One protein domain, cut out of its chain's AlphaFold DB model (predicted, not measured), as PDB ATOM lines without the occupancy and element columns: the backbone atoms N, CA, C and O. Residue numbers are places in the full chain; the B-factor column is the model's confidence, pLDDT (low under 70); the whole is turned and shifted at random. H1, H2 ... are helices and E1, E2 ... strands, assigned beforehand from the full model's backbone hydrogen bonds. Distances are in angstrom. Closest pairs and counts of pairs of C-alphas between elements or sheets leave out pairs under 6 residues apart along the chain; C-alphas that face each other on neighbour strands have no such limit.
ATOM      1  N   VAL A   6     210.295 184.917 234.735       92.62
ATOM      2  CA  VAL A   6     211.126 183.939 234.017       92.62
ATOM      3  C   VAL A   6     210.365 183.362 232.836       92.62
ATOM      4  O   VAL A   6     210.920 183.221 231.751       92.62
ATOM      5  N   SER A   7     209.093 183.022 233.033       93.56
ATOM      6  CA  SER A   7     208.240 182.481 231.979       93.56
ATOM      7  C   SER A   7     206.771 182.761 232.256       93.56
ATOM      8  O   SER A   7     206.355 182.980 233.398       93.56
ATOM      9  N   ILE A   8     205.972 182.742 231.194       93.38
ATOM     10  CA  ILE A   8     204.516 182.846 231.271       93.38
ATOM     11  C   ILE A   8     203.941 181.553 230.727       93.38
ATOM     12  O   ILE A   8     204.373 181.067 229.692       93.38
ATOM     13  N   SER A   9     202.967 180.977 231.416       93.12
ATOM     14  CA  SER A   9     202.330 179.741 230.979       93.12
ATOM     15  C   SER A   9     200.837 179.936 230.766       93.12
ATOM     16  O   SER A   9     200.152 180.510 231.614       93.12
ATOM     17  N   LEU A  10     200.354 179.442 229.628       92.00
ATOM     18  CA  LEU A  10     198.971 179.528 229.170       92.00
ATOM     19  C   LEU A  10     198.369 178.126 229.098       92.00
ATOM     20  O   LEU A  10     199.047 177.170 228.723       92.00
ATOM     21  N   TYR A  11     197.101 177.999 229.451       91.00
ATOM     22  CA  TYR A  11     196.337 176.766 229.340       91.00
ATOM     23  C   TYR A  11     195.532 176.760 228.035       91.00
ATOM     24  O   TYR A  11     194.585 177.527 227.873       91.00
ATOM     25  N   THR A  12     195.912 175.893 227.098       89.44
ATOM     26  CA  THR A  12     195.258 175.738 225.793       89.44
ATOM     27  C   THR A  12     195.194 174.266 225.404       89.44
ATOM     28  O   THR A  12     196.127 173.511 225.658       89.44
ATOM     29  N   SER A  13     194.101 173.837 224.769       86.94
ATOM     30  CA  SER A  13     193.959 172.468 224.239       86.94
ATOM     31  C   SER A  13     194.264 171.365 225.271       86.94
ATOM     32  O   SER A  13     194.974 170.406 224.979       86.94
ATOM     33  N   ASN A  14     193.761 171.524 226.503       89.25
ATOM     34  CA  ASN A  14     194.006 170.649 227.661       89.25
ATOM     35  C   ASN A  14     195.476 170.512 228.096       89.25
ATOM     36  O   ASN A  14     195.803 169.658 228.921       89.25
ATOM     37  N   GLN A  15     196.364 171.361 227.586       92.19
ATOM     38  CA  GLN A  15     197.779 171.375 227.923       92.19
ATOM     39  C   GLN A  15     198.211 172.767 228.379       92.19
ATOM     40  O   GLN A  15     197.619 173.789 228.035       92.19
ATOM     41  N   ARG A  16     199.263 172.813 229.196       91.12
ATOM     42  CA  ARG A  16     199.837 174.069 229.675       91.12
ATOM     43  C   ARG A  16     201.109 174.347 228.884       91.12
ATOM     44  O   ARG A  16     202.109 173.659 229.055       91.12
ATOM     45  N   VAL A  17     201.045 175.339 228.007       92.50
ATOM     46  CA  VAL A  17     202.161 175.765 227.162       92.50
ATOM     47  C   VAL A  17     202.971 176.804 227.923       92.50
ATOM     48  O   VAL A  17     202.417 177.774 228.436       92.50
ATOM     49  N   ILE A  18     204.281 176.588 228.019       94.06
ATOM     50  CA  ILE A  18     205.215 177.498 228.686       94.06
ATOM     51  C   ILE A  18     205.881 178.363 227.620       94.06
ATOM     52  O   ILE A  18     206.475 177.849 226.676       94.06
ATOM     53  N   LEU A  19     205.782 179.674 227.790       93.25
ATOM     54  CA  LEU A  19     206.385 180.681 226.936       93.25
ATOM     55  C   LEU A  19     207.576 181.296 227.663       93.25
ATOM     56  O   LEU A  19     207.437 181.930 228.715       93.25
ATOM     57  N   THR A  20     208.750 181.098 227.080       93.56
ATOM     58  CA  THR A  20     210.001 181.689 227.550       93.56
ATOM     59  C   THR A  20     210.240 182.998 226.797       93.56
ATOM     60  O   THR A  20     210.050 183.027 225.577       93.56
ATOM     61  N   PRO A  21     210.629 184.085 227.483       92.81
ATOM     62  CA  PRO A  21     210.976 185.329 226.819       92.81
ATOM     63  C   PRO A  21     212.262 185.165 226.002       92.81
ATOM     64  O   PRO A  21     213.204 184.486 226.410       92.81
ATOM     65  N   ASP A  22     212.298 185.827 224.853       91.12
ATOM     66  CA  ASP A  22     213.470 185.925 223.983       91.12
ATOM     67  C   ASP A  22     214.554 186.842 224.597       91.12
ATOM     68  O   ASP A  22     214.332 187.497 225.621       91.12
ATOM     69  N   GLU A  23     215.715 186.985 223.949       87.62
ATOM     70  CA  GLU A  23     216.783 187.913 224.384       87.62
ATOM     71  C   GLU A  23     216.298 189.367 224.528       87.62
ATOM     72  O   GLU A  23     216.820 190.166 225.315       87.62
ATOM     73  N   ASP A  24     215.276 189.696 223.741       86.00
ATOM     74  CA  ASP A  24     214.594 190.978 223.698       86.00
ATOM     75  C   ASP A  24     213.550 191.172 224.805       86.00
ATOM     76  O   ASP A  24     212.978 192.260 224.884       86.00
ATOM     77  N   GLY A  25     213.277 190.146 225.618       86.56
ATOM     78  CA  GLY A  25     212.211 190.156 226.621       86.56
ATOM     79  C   GLY A  25     210.807 190.040 226.030       86.56
ATOM     80  O   GLY A  25     209.844 190.449 226.667       86.56
ATOM     81  N   LYS A  26     210.680 189.534 224.800       92.44
ATOM     82  CA  LYS A  26     209.391 189.353 224.117       92.44
ATOM     83  C   LYS A  26     208.983 187.890 224.083       92.44
ATOM     84  O   LYS A  26     209.841 187.015 224.047       92.44
ATOM     85  N   PHE A  27     207.683 187.639 224.025       92.94
ATOM     86  CA  PHE A  27     207.102 186.306 223.937       92.94
ATOM     87  C   PHE A  27     206.669 186.015 222.508       92.94
ATOM     88  O   PHE A  27     206.066 186.860 221.849       92.94
ATOM     89  N   LEU A  28     206.995 184.816 222.032       91.44
ATOM     90  CA  LEU A  28     206.605 184.349 220.710       91.44
ATOM     91  C   LEU A  28     205.230 183.679 220.803       91.44
ATOM     92  O   LEU A  28     205.079 182.698 221.531       91.44
ATOM     93  N   ILE A  29     204.246 184.191 220.071       89.88
ATOM     94  CA  ILE A  29     202.906 183.601 219.994       89.88
ATOM     95  C   ILE A  29     202.507 183.341 218.538       89.88
ATOM     96  O   ILE A  29     202.995 184.045 217.649       89.88
ATOM     97  N   PRO A  30     201.627 182.359 218.266       86.12
ATOM     98  CA  PRO A  30     200.975 182.238 216.965       86.12
ATOM     99  C   PRO A  30     200.301 183.553 216.598       86.12
ATOM    100  O   PRO A  30     199.718 184.195 217.470       86.12
ATOM    101  N   ASN A  31     200.383 183.956 215.333       84.25
ATOM    102  CA  ASN A  31     199.625 185.110 214.888       84.25
ATOM    103  C   ASN A  31     198.132 184.782 214.942       84.25
ATOM    104  O   ASN A  31     197.690 183.763 214.418       84.25
ATOM    105  N   ILE A  32     197.384 185.634 215.628       77.00
ATOM    106  CA  ILE A  32     195.960 185.446 215.879       77.00
ATOM    107  C   ILE A  32     195.110 186.313 214.935       77.00
ATOM    108  O   ILE A  32     193.892 186.115 214.838       77.00
ATOM    109  N   ASP A  33     195.755 187.252 214.244       71.50
ATOM    110  CA  ASP A  33     195.161 188.084 213.216       71.50
ATOM    111  C   ASP A  33     195.432 187.413 211.869       71.50
ATOM    112  O   ASP A  33     196.533 187.530 211.326       71.50
ATOM    113  N   ASP A  34     194.430 186.693 211.349       66.06
ATOM    114  CA  ASP A  34     194.427 185.977 210.059       66.06
ATOM    115  C   ASP A  34     194.513 186.947 208.862       66.06
ATOM    116  O   ASP A  34     193.654 187.012 207.982       66.06
ATOM    117  N   SER A  35     195.556 187.766 208.842       76.56
ATOM    118  CA  SER A  35     195.842 188.734 207.799       76.56
ATOM    119  C   SER A  35     196.722 188.058 206.743       76.56
ATOM    120  O   SER A  35     197.784 187.518 207.082       76.56
ATOM    121  N   PRO A  36     196.304 188.040 205.462       75.69
ATOM    122  CA  PRO A  36     197.046 187.346 204.417       75.69
ATOM    123  C   PRO A  36     198.430 187.982 204.241       75.69
ATOM    124  O   PRO A  36     198.547 189.176 203.981       75.69
ATOM    125  N   GLY A  37     199.482 187.173 204.400       76.69
ATOM    126  CA  GLY A  37     200.881 187.611 204.292       76.69
ATOM    127  C   GLY A  37     201.555 187.999 205.613       76.69
ATOM    128  O   GLY A  37     202.718 188.396 205.602       76.69
ATOM    129  N   SER A  38     200.866 187.873 206.748       76.69
ATOM    130  CA  SER A  38     201.482 188.072 208.059       76.69
ATOM    131  C   SER A  38     202.353 186.871 208.476       76.69
ATOM    132  O   SER A  38     202.077 185.732 208.084       76.69
ATOM    133  N   PRO A  39     203.439 187.092 209.243       80.94
ATOM    134  CA  PRO A  39     204.259 185.994 209.738       80.94
ATOM    135  C   PRO A  39     203.429 185.088 210.664       80.94
ATOM    136  O   PRO A  39     202.615 185.595 211.435       80.94
ATOM    137  N   PRO A  40     203.657 183.762 210.654       82.25
ATOM    138  CA  PRO A  40     202.883 182.818 211.468       82.25
ATOM    139  C   PRO A  40     203.105 182.999 212.976       82.25
ATOM    140  O   PRO A  40     202.325 182.497 213.781       82.25
ATOM    141  N   LEU A  41     204.180 183.690 213.366       87.44
ATOM    142  CA  LEU A  41     204.589 183.906 214.748       87.44
ATOM    143  C   LEU A  41     204.885 185.392 214.961       87.44
ATOM    144  O   LEU A  41     205.614 186.005 214.178       87.44
ATOM    145  N   VAL A  42     204.351 185.953 216.043       90.19
ATOM    146  CA  VAL A  42     204.501 187.363 216.414       90.19
ATOM    147  C   VAL A  42     205.175 187.466 217.777       90.19
ATOM    148  O   VAL A  42     204.912 186.680 218.688       90.19
ATOM    149  N   LYS A  43     206.075 188.446 217.907       91.25
ATOM    150  CA  LYS A  43     206.738 188.784 219.169       91.25
ATOM    151  C   LYS A  43     205.953 189.874 219.890       91.25
ATOM    152  O   LYS A  43     205.973 191.021 219.440       91.25
ATOM    153  N   ILE A  44     205.366 189.540 221.031       91.75
ATOM    154  CA  ILE A  44     204.575 190.464 221.853       91.75
ATOM    155  C   ILE A  44     205.206 190.690 223.230       91.75
ATOM    156  O   ILE A  44     206.050 189.911 223.678       91.75
ATOM    157  N   ASN A  45     204.824 191.779 223.893       93.50
ATOM    158  CA  ASN A  45     205.312 192.112 225.235       93.50
ATOM    159  C   ASN A  45     204.557 191.335 226.330       93.50
ATOM    160  O   ASN A  45     203.503 190.750 226.069       93.50
ATOM    161  N   ALA A  46     205.069 191.336 227.567       91.12
ATOM    162  CA  ALA A  46     204.424 190.635 228.683       91.12
ATOM    163  C   ALA A  46     203.038 191.225 228.996       91.12
ATOM    164  O   ALA A  46     202.056 190.496 229.154       91.12
ATOM    165  N   SER A  47     202.971 192.556 229.053       90.25
ATOM    166  CA  SER A  47     201.748 193.333 229.291       90.25
ATOM    167  C   SER A  47     200.687 193.092 228.211       90.25
ATOM    168  O   SER A  47     199.508 192.891 228.505       90.25
ATOM    169  N   GLU A  48     201.113 193.056 226.951       90.06
ATOM    170  CA  GLU A  48     200.250 192.815 225.794       90.06
ATOM    171  C   GLU A  48     199.710 191.380 225.774       90.06
ATOM    172  O   GLU A  48     198.525 191.166 225.525       90.06
ATOM    173  N   LEU A  49     200.545 190.400 226.128       90.25
ATOM    174  CA  LEU A  49     200.168 188.988 226.194       90.25
ATOM    175  C   LEU A  49     199.043 188.727 227.194       90.25
ATOM    176  O   LEU A  49     198.104 187.994 226.887       90.25
ATOM    177  N   ILE A  50     199.120 189.341 228.373       88.31
ATOM    178  CA  ILE A  50     198.099 189.191 229.414       88.31
ATOM    179  C   ILE A  50     196.779 189.844 229.011       88.31
ATOM    180  O   ILE A  50     195.712 189.292 229.273       88.31
ATOM    181  N   ASN A  51     196.849 191.017 228.382       86.94
ATOM    182  CA  ASN A  51     195.668 191.796 228.021       86.94
ATOM    183  C   ASN A  51     195.039 191.361 226.689       86.94
ATOM    184  O   ASN A  51     193.951 191.827 226.342       86.94
ATOM    185  N   HIS A  52     195.682 190.454 225.949       86.75
ATOM    186  CA  HIS A  52     195.203 190.012 224.649       86.75
ATOM    187  C   HIS A  52     193.807 189.362 224.761       86.75
ATOM    188  O   HIS A  52     193.613 188.442 225.566       86.75
ATOM    189  N   PRO A  53     192.822 189.762 223.930       84.00
ATOM    190  CA  PRO A  53     191.415 189.382 224.094       84.00
ATOM    191  C   PRO A  53     191.176 187.870 224.067       84.00
ATOM    192  O   PRO A  53     190.271 187.390 224.745       84.00
ATOM    193  N   LYS A  54     191.993 187.124 223.317       84.56
ATOM    194  CA  LYS A  54     191.913 185.658 223.223       84.56
ATOM    195  C   LYS A  54     192.776 184.927 224.262       84.56
ATOM    196  O   LYS A  54     192.414 183.826 224.659       84.56
ATOM    197  N   LEU A  55     193.881 185.520 224.728       85.19
ATOM    198  CA  LEU A  55     194.825 184.848 225.640       85.19
ATOM    199  C   LEU A  55     194.471 185.063 227.114       85.19
ATOM    200  O   LEU A  55     194.749 184.196 227.937       85.19
ATOM    201  N   LYS A  56     193.797 186.168 227.454       84.62
ATOM    202  CA  LYS A  56     193.385 186.455 228.838       84.62
ATOM    203  C   LYS A  56     192.486 185.371 229.445       84.62
ATOM    204  O   LYS A  56     192.516 185.142 230.648       84.62
ATOM    205  N   TYR A  57     191.719 184.673 228.605       84.25
ATOM    206  CA  TYR A  57     190.841 183.574 229.015       84.25
ATOM    207  C   TYR A  57     191.547 182.209 229.060       84.25
ATOM    208  O   TYR A  57     190.960 181.238 229.525       84.25
ATOM    209  N   MET A  58     192.807 182.126 228.620       86.94
ATOM    210  CA  MET A  58     193.625 180.905 228.633       86.94
ATOM    211  C   MET A  58     194.392 180.727 229.949       86.94
ATOM    212  O   MET A  58     195.481 180.164 229.964       86.94
ATOM    213  N   ASP A  59     193.862 181.230 231.063       87.88
ATOM    214  CA  ASP A  59     194.453 181.061 232.392       87.88
ATOM    215  C   ASP A  59     195.976 181.361 232.483       87.88
ATOM    216  O   ASP A  59     196.800 180.467 232.746       87.88
ATOM    217  N   PRO A  60     196.393 182.618 232.247       89.88
ATOM    218  CA  PRO A  60     197.797 182.988 232.338       89.88
ATOM    219  C   PRO A  60     198.354 182.845 233.763       89.88
ATOM    220  O   PRO A  60     197.785 183.337 234.741       89.88
ATOM    221  N   VAL A  61     199.519 182.197 233.874       91.69
ATOM    222  CA  VAL A  61     200.303 182.078 235.116       91.69
ATOM    223  C   VAL A  61     201.735 182.523 234.865       91.69
ATOM    224  O   VAL A  61     202.413 182.001 233.977       91.69
ATOM    225  N   LEU A  62     202.199 183.451 235.692       92.12
ATOM    226  CA  LEU A  62     203.567 183.945 235.726       92.12
ATOM    227  C   LEU A  62     204.417 183.033 236.606       92.12
ATOM    228  O   LEU A  62     204.020 182.707 237.724       92.12
ATOM    229  N   THR A  63     205.591 182.652 236.118       93.06
ATOM    230  CA  THR A  63     206.629 182.002 236.920       93.06
ATOM    231  C   THR A  63     207.723 183.019 237.196       93.06
ATOM    232  O   THR A  63     208.252 183.635 236.264       93.06
ATOM    233  N   LEU A  64     208.029 183.212 238.472       91.69
ATOM    234  CA  LEU A  64     209.034 184.149 238.954       91.69
ATOM    235  C   LEU A  64     210.403 183.466 239.121       91.69
ATOM    236  O   LEU A  64     210.526 182.244 239.019       91.69
ATOM    237  N   ASP A  65     211.442 184.263 239.349       91.19
ATOM    238  CA  ASP A  65     212.835 183.833 239.528       91.19
ATOM    239  C   ASP A  65     213.090 183.061 240.826       91.19
ATOM    240  O   ASP A  65     214.005 182.243 240.880       91.19
ATOM    241  N   ASP A  66     212.249 183.253 241.836       89.25
ATOM    242  CA  ASP A  66     212.217 182.441 243.058       89.25
ATOM    243  C   ASP A  66     211.539 181.068 242.857       89.25
ATOM    244  O   ASP A  66     211.525 180.241 243.767       89.25
ATOM    245  N   GLY A  67     210.977 180.809 241.670       87.88
ATOM    246  CA  GLY A  67     210.187 179.616 241.369       87.88
ATOM    247  C   GLY A  67     208.716 179.721 241.787       87.88
ATOM    248  O   GLY A  67     207.943 178.792 241.523       87.88
ATOM    249  N   SER A  68     208.297 180.842 242.385       88.69
ATOM    250  CA  SER A  68     206.898 181.092 242.727       88.69
ATOM    251  C   SER A  68     206.048 181.218 241.467       88.69
ATOM    252  O   SER A  68     206.460 181.776 240.447       88.69
ATOM    253  N   LYS A  69     204.818 180.705 241.545       89.75
ATOM    254  CA  LYS A  69     203.837 180.765 240.458       89.75
ATOM    255  C   LYS A  69     202.680 181.659 240.863       89.75
ATOM    256  O   LYS A  69     202.041 181.428 241.886       89.75
ATOM    257  N   MET A  70     202.394 182.658 240.040       87.44
ATOM    258  CA  MET A  70     201.336 183.629 240.278       87.44
ATOM    259  C   MET A  70     200.328 183.585 239.137       87.44
ATOM    260  O   MET A  70     200.654 183.871 237.987       87.44
ATOM    261  N   ARG A  71     199.087 183.218 239.456       86.25
ATOM    262  CA  ARG A  71     197.975 183.271 238.505       86.25
ATOM    263  C   ARG A  71     197.573 184.724 238.294       86.25
ATOM    264  O   ARG A  71     197.394 185.451 239.266       86.25
ATOM    265  N   VAL A  72     197.441 185.135 237.039       83.44
ATOM    266  CA  VAL A  72     197.136 186.530 236.693       83.44
ATOM    267  C   VAL A  72     195.678 186.874 237.009       83.44
ATOM    268  O   VAL A  72     195.404 187.963 237.500       83.44
ATOM    269  N   PHE A  73     194.762 185.921 236.809       74.44
ATOM    270  CA  PHE A  73     193.355 186.047 237.185       74.44
ATOM    271  C   PHE A  73     192.996 184.949 238.190       74.44
ATOM    272  O   PHE A  73     192.970 183.768 237.843       74.44
ATOM    273  N   GLN A  74     192.721 185.305 239.445       57.47
ATOM    274  CA  GLN A  74     191.995 184.396 240.332       57.47
ATOM    275  C   GLN A  74     190.515 184.437 239.933       57.47
ATOM    276  O   GLN A  74     190.015 185.497 239.581       57.47
ATOM    277  N   GLY A  75     189.839 183.286 239.904       56.50
ATOM    278  CA  GLY A  75     188.488 183.097 239.352       56.50
ATOM    279  C   GLY A  75     187.345 183.774 240.122       56.50
ATOM    280  O   GLY A  75     186.353 183.124 240.430       56.50
ATOM    281  N   LEU A  88     204.350 193.565 237.486       89.06
ATOM    282  CA  LEU A  88     205.463 192.666 237.171       89.06
ATOM    283  C   LEU A  88     205.745 192.625 235.669       89.06
ATOM    284  O   LEU A  88     206.911 192.623 235.272       89.06
ATOM    285  N   CYS A  89     204.701 192.640 234.844       90.38
ATOM    286  CA  CYS A  89     204.833 192.721 233.395       90.38
ATOM    287  C   CYS A  89     205.448 194.042 232.949       90.38
ATOM    288  O   CYS A  89     206.411 194.022 232.187       90.38
ATOM    289  N   ASP A  90     204.995 195.166 233.501       90.56
ATOM    290  CA  ASP A  90     205.559 196.478 233.179       90.56
ATOM    291  C   ASP A  90     207.036 196.567 233.583       90.56
ATOM    292  O   ASP A  90     207.882 197.042 232.825       90.56
ATOM    293  N   LYS A  91     207.387 196.049 234.769       90.50
ATOM    294  CA  LYS A  91     208.785 195.967 235.224       90.50
ATOM    295  C   LYS A  91     209.637 195.110 234.296       90.50
ATOM    296  O   LYS A  91     210.780 195.475 234.015       90.50
ATOM    297  N   HIS A  92     209.104 193.979 233.842       90.88
ATOM    298  CA  HIS A  92     209.785 193.117 232.887       90.88
ATOM    299  C   HIS A  92     210.026 193.864 231.570       90.88
ATOM    300  O   HIS A  92     211.174 194.011 231.157       90.88
ATOM    301  N   ASP A  93     208.980 194.418 230.964       90.94
ATOM    302  CA  ASP A  93     209.065 195.104 229.673       90.94
ATOM    303  C   ASP A  93     210.038 196.304 229.733       90.94
ATOM    304  O   ASP A  93     210.917 196.441 228.872       90.94
ATOM    305  N   ASN A  94     209.993 197.101 230.809       89.88
ATOM    306  CA  ASN A  94     210.918 198.220 231.039       89.88
ATOM    307  C   ASN A  94     212.378 197.763 231.176       89.88
ATOM    308  O   ASN A  94     213.270 198.325 230.536       89.88
ATOM    309  N   LYS A  95     212.640 196.697 231.941       88.75
ATOM    310  CA  LYS A  95     213.994 196.149 232.136       88.75
ATOM    311  C   LYS A  95     214.650 195.756 230.811       88.75
ATOM    312  O   LYS A  95     215.857 195.945 230.628       88.75
ATOM    313  N   TYR A  96     213.887 195.187 229.880       86.19
ATOM    314  CA  TYR A  96     214.409 194.811 228.566       86.19
ATOM    315  C   TYR A  96     214.504 196.000 227.601       86.19
ATOM    316  O   TYR A  96     215.449 196.058 226.806       86.19
ATOM    317  N   ALA A  97     213.616 196.990 227.709       83.62
ATOM    318  CA  ALA A  97     213.729 198.245 226.968       83.62
ATOM    319  C   ALA A  97     215.011 199.022 227.338       83.62
ATOM    320  O   ALA A  97     215.772 199.428 226.454       83.62
TER     321      ALA A  97
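Overview. This is residues 6 to 75 and 88 to 97 of the 139 residues of an uncharacterized protein of Candidatus Endolissoclinum sp. TMED37 (UniProt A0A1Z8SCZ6). A twisted four-stranded antiparallel sheet, made by the hairpins E1-E2 and E5-E6 side by side, forms a wall, and a separate two-stranded hairpin, E3 and E4, reaches away from it so that its loop, residues 31 to 40, makes one end of the long axis. H1 grazes the sheet near E1 and E5, and H2 meets H1 near their first residues as a wide corner. The printed part has 80 residues with six named strands and two named helices, in the order E1 E2 E3 E4 H1 E5 E6 H2; the class is mixed, helices and strands. The large sheet runs E2, E1, E5, E6. The whole is compact, with a radius of gyration of the C-alphas of 12.8 A, and flat, spanning 41 by 32 by 18 A.

Along the chain. In the large sheet, E1 is residues 6 to 12, 19.7 A long, beginning at C-alpha 6 at (211.126, 183.939, 234.017). E2 is residues 15 to 19, 12.7 A, E5 is residues 61 to 64, 9.8 A, and E6 is residues 69 to 71, 6.7 A. E3, residues 27 to 30, is 10.1 A long, and E4, residues 41 to 44, is 9.7 A. H1 is residues 46 to 51, 8.9 A. H2, residues 88 to 97, is 14.3 A long and ends at C-alpha 97 at (213.729, 198.245, 226.968).

Arrangement. E1 and E5, the inner strands, are antiparallel at 163 degrees, with N 9 and O 61 2.8 A apart, within hydrogen-bond range. E2, an edge strand, forms a hairpin with E1, with N 19 and O 8 at 2.7 A. E6, the other edge strand, forms a hairpin with E5, with N 62 and O 70 at 2.8 A. From edge to edge the strands' lines turn by 70 degrees. The hairpin E3 and E4 has N 27 and O 44 at 2.8 A. The closest C-alphas of E2 and E3, those of Leu 19 and Phe 27, are 6.4 A apart, while E1 and E3 are apart. H1 is on the large sheet but only grazes it, with residues 46 to 50. H1 and H2 touch, closest at the C-alphas of Ala 46 and Cys 89, 5.2 A, at a steep tilt of 42 degrees, opposite ways. H2 is only just not on the large sheet, with 4 pairs of C-alphas within 10 A. Every O i to N i+4 pair is within hydrogen-bond range in H1 and H2.

Size, cuts and confidence. The two C-alphas farthest apart, those of Pro 36 and Asp 66, are 41.8 A apart. Residues 76 to 87 are not printed, and C-alphas 75 and 88 are 19.6 A apart across this cut, in the link E6 to H2. Of the links printed whole, none is long. The mean pLDDT of the printed part is 87.0; residues 34, 74 and 75 are under 70.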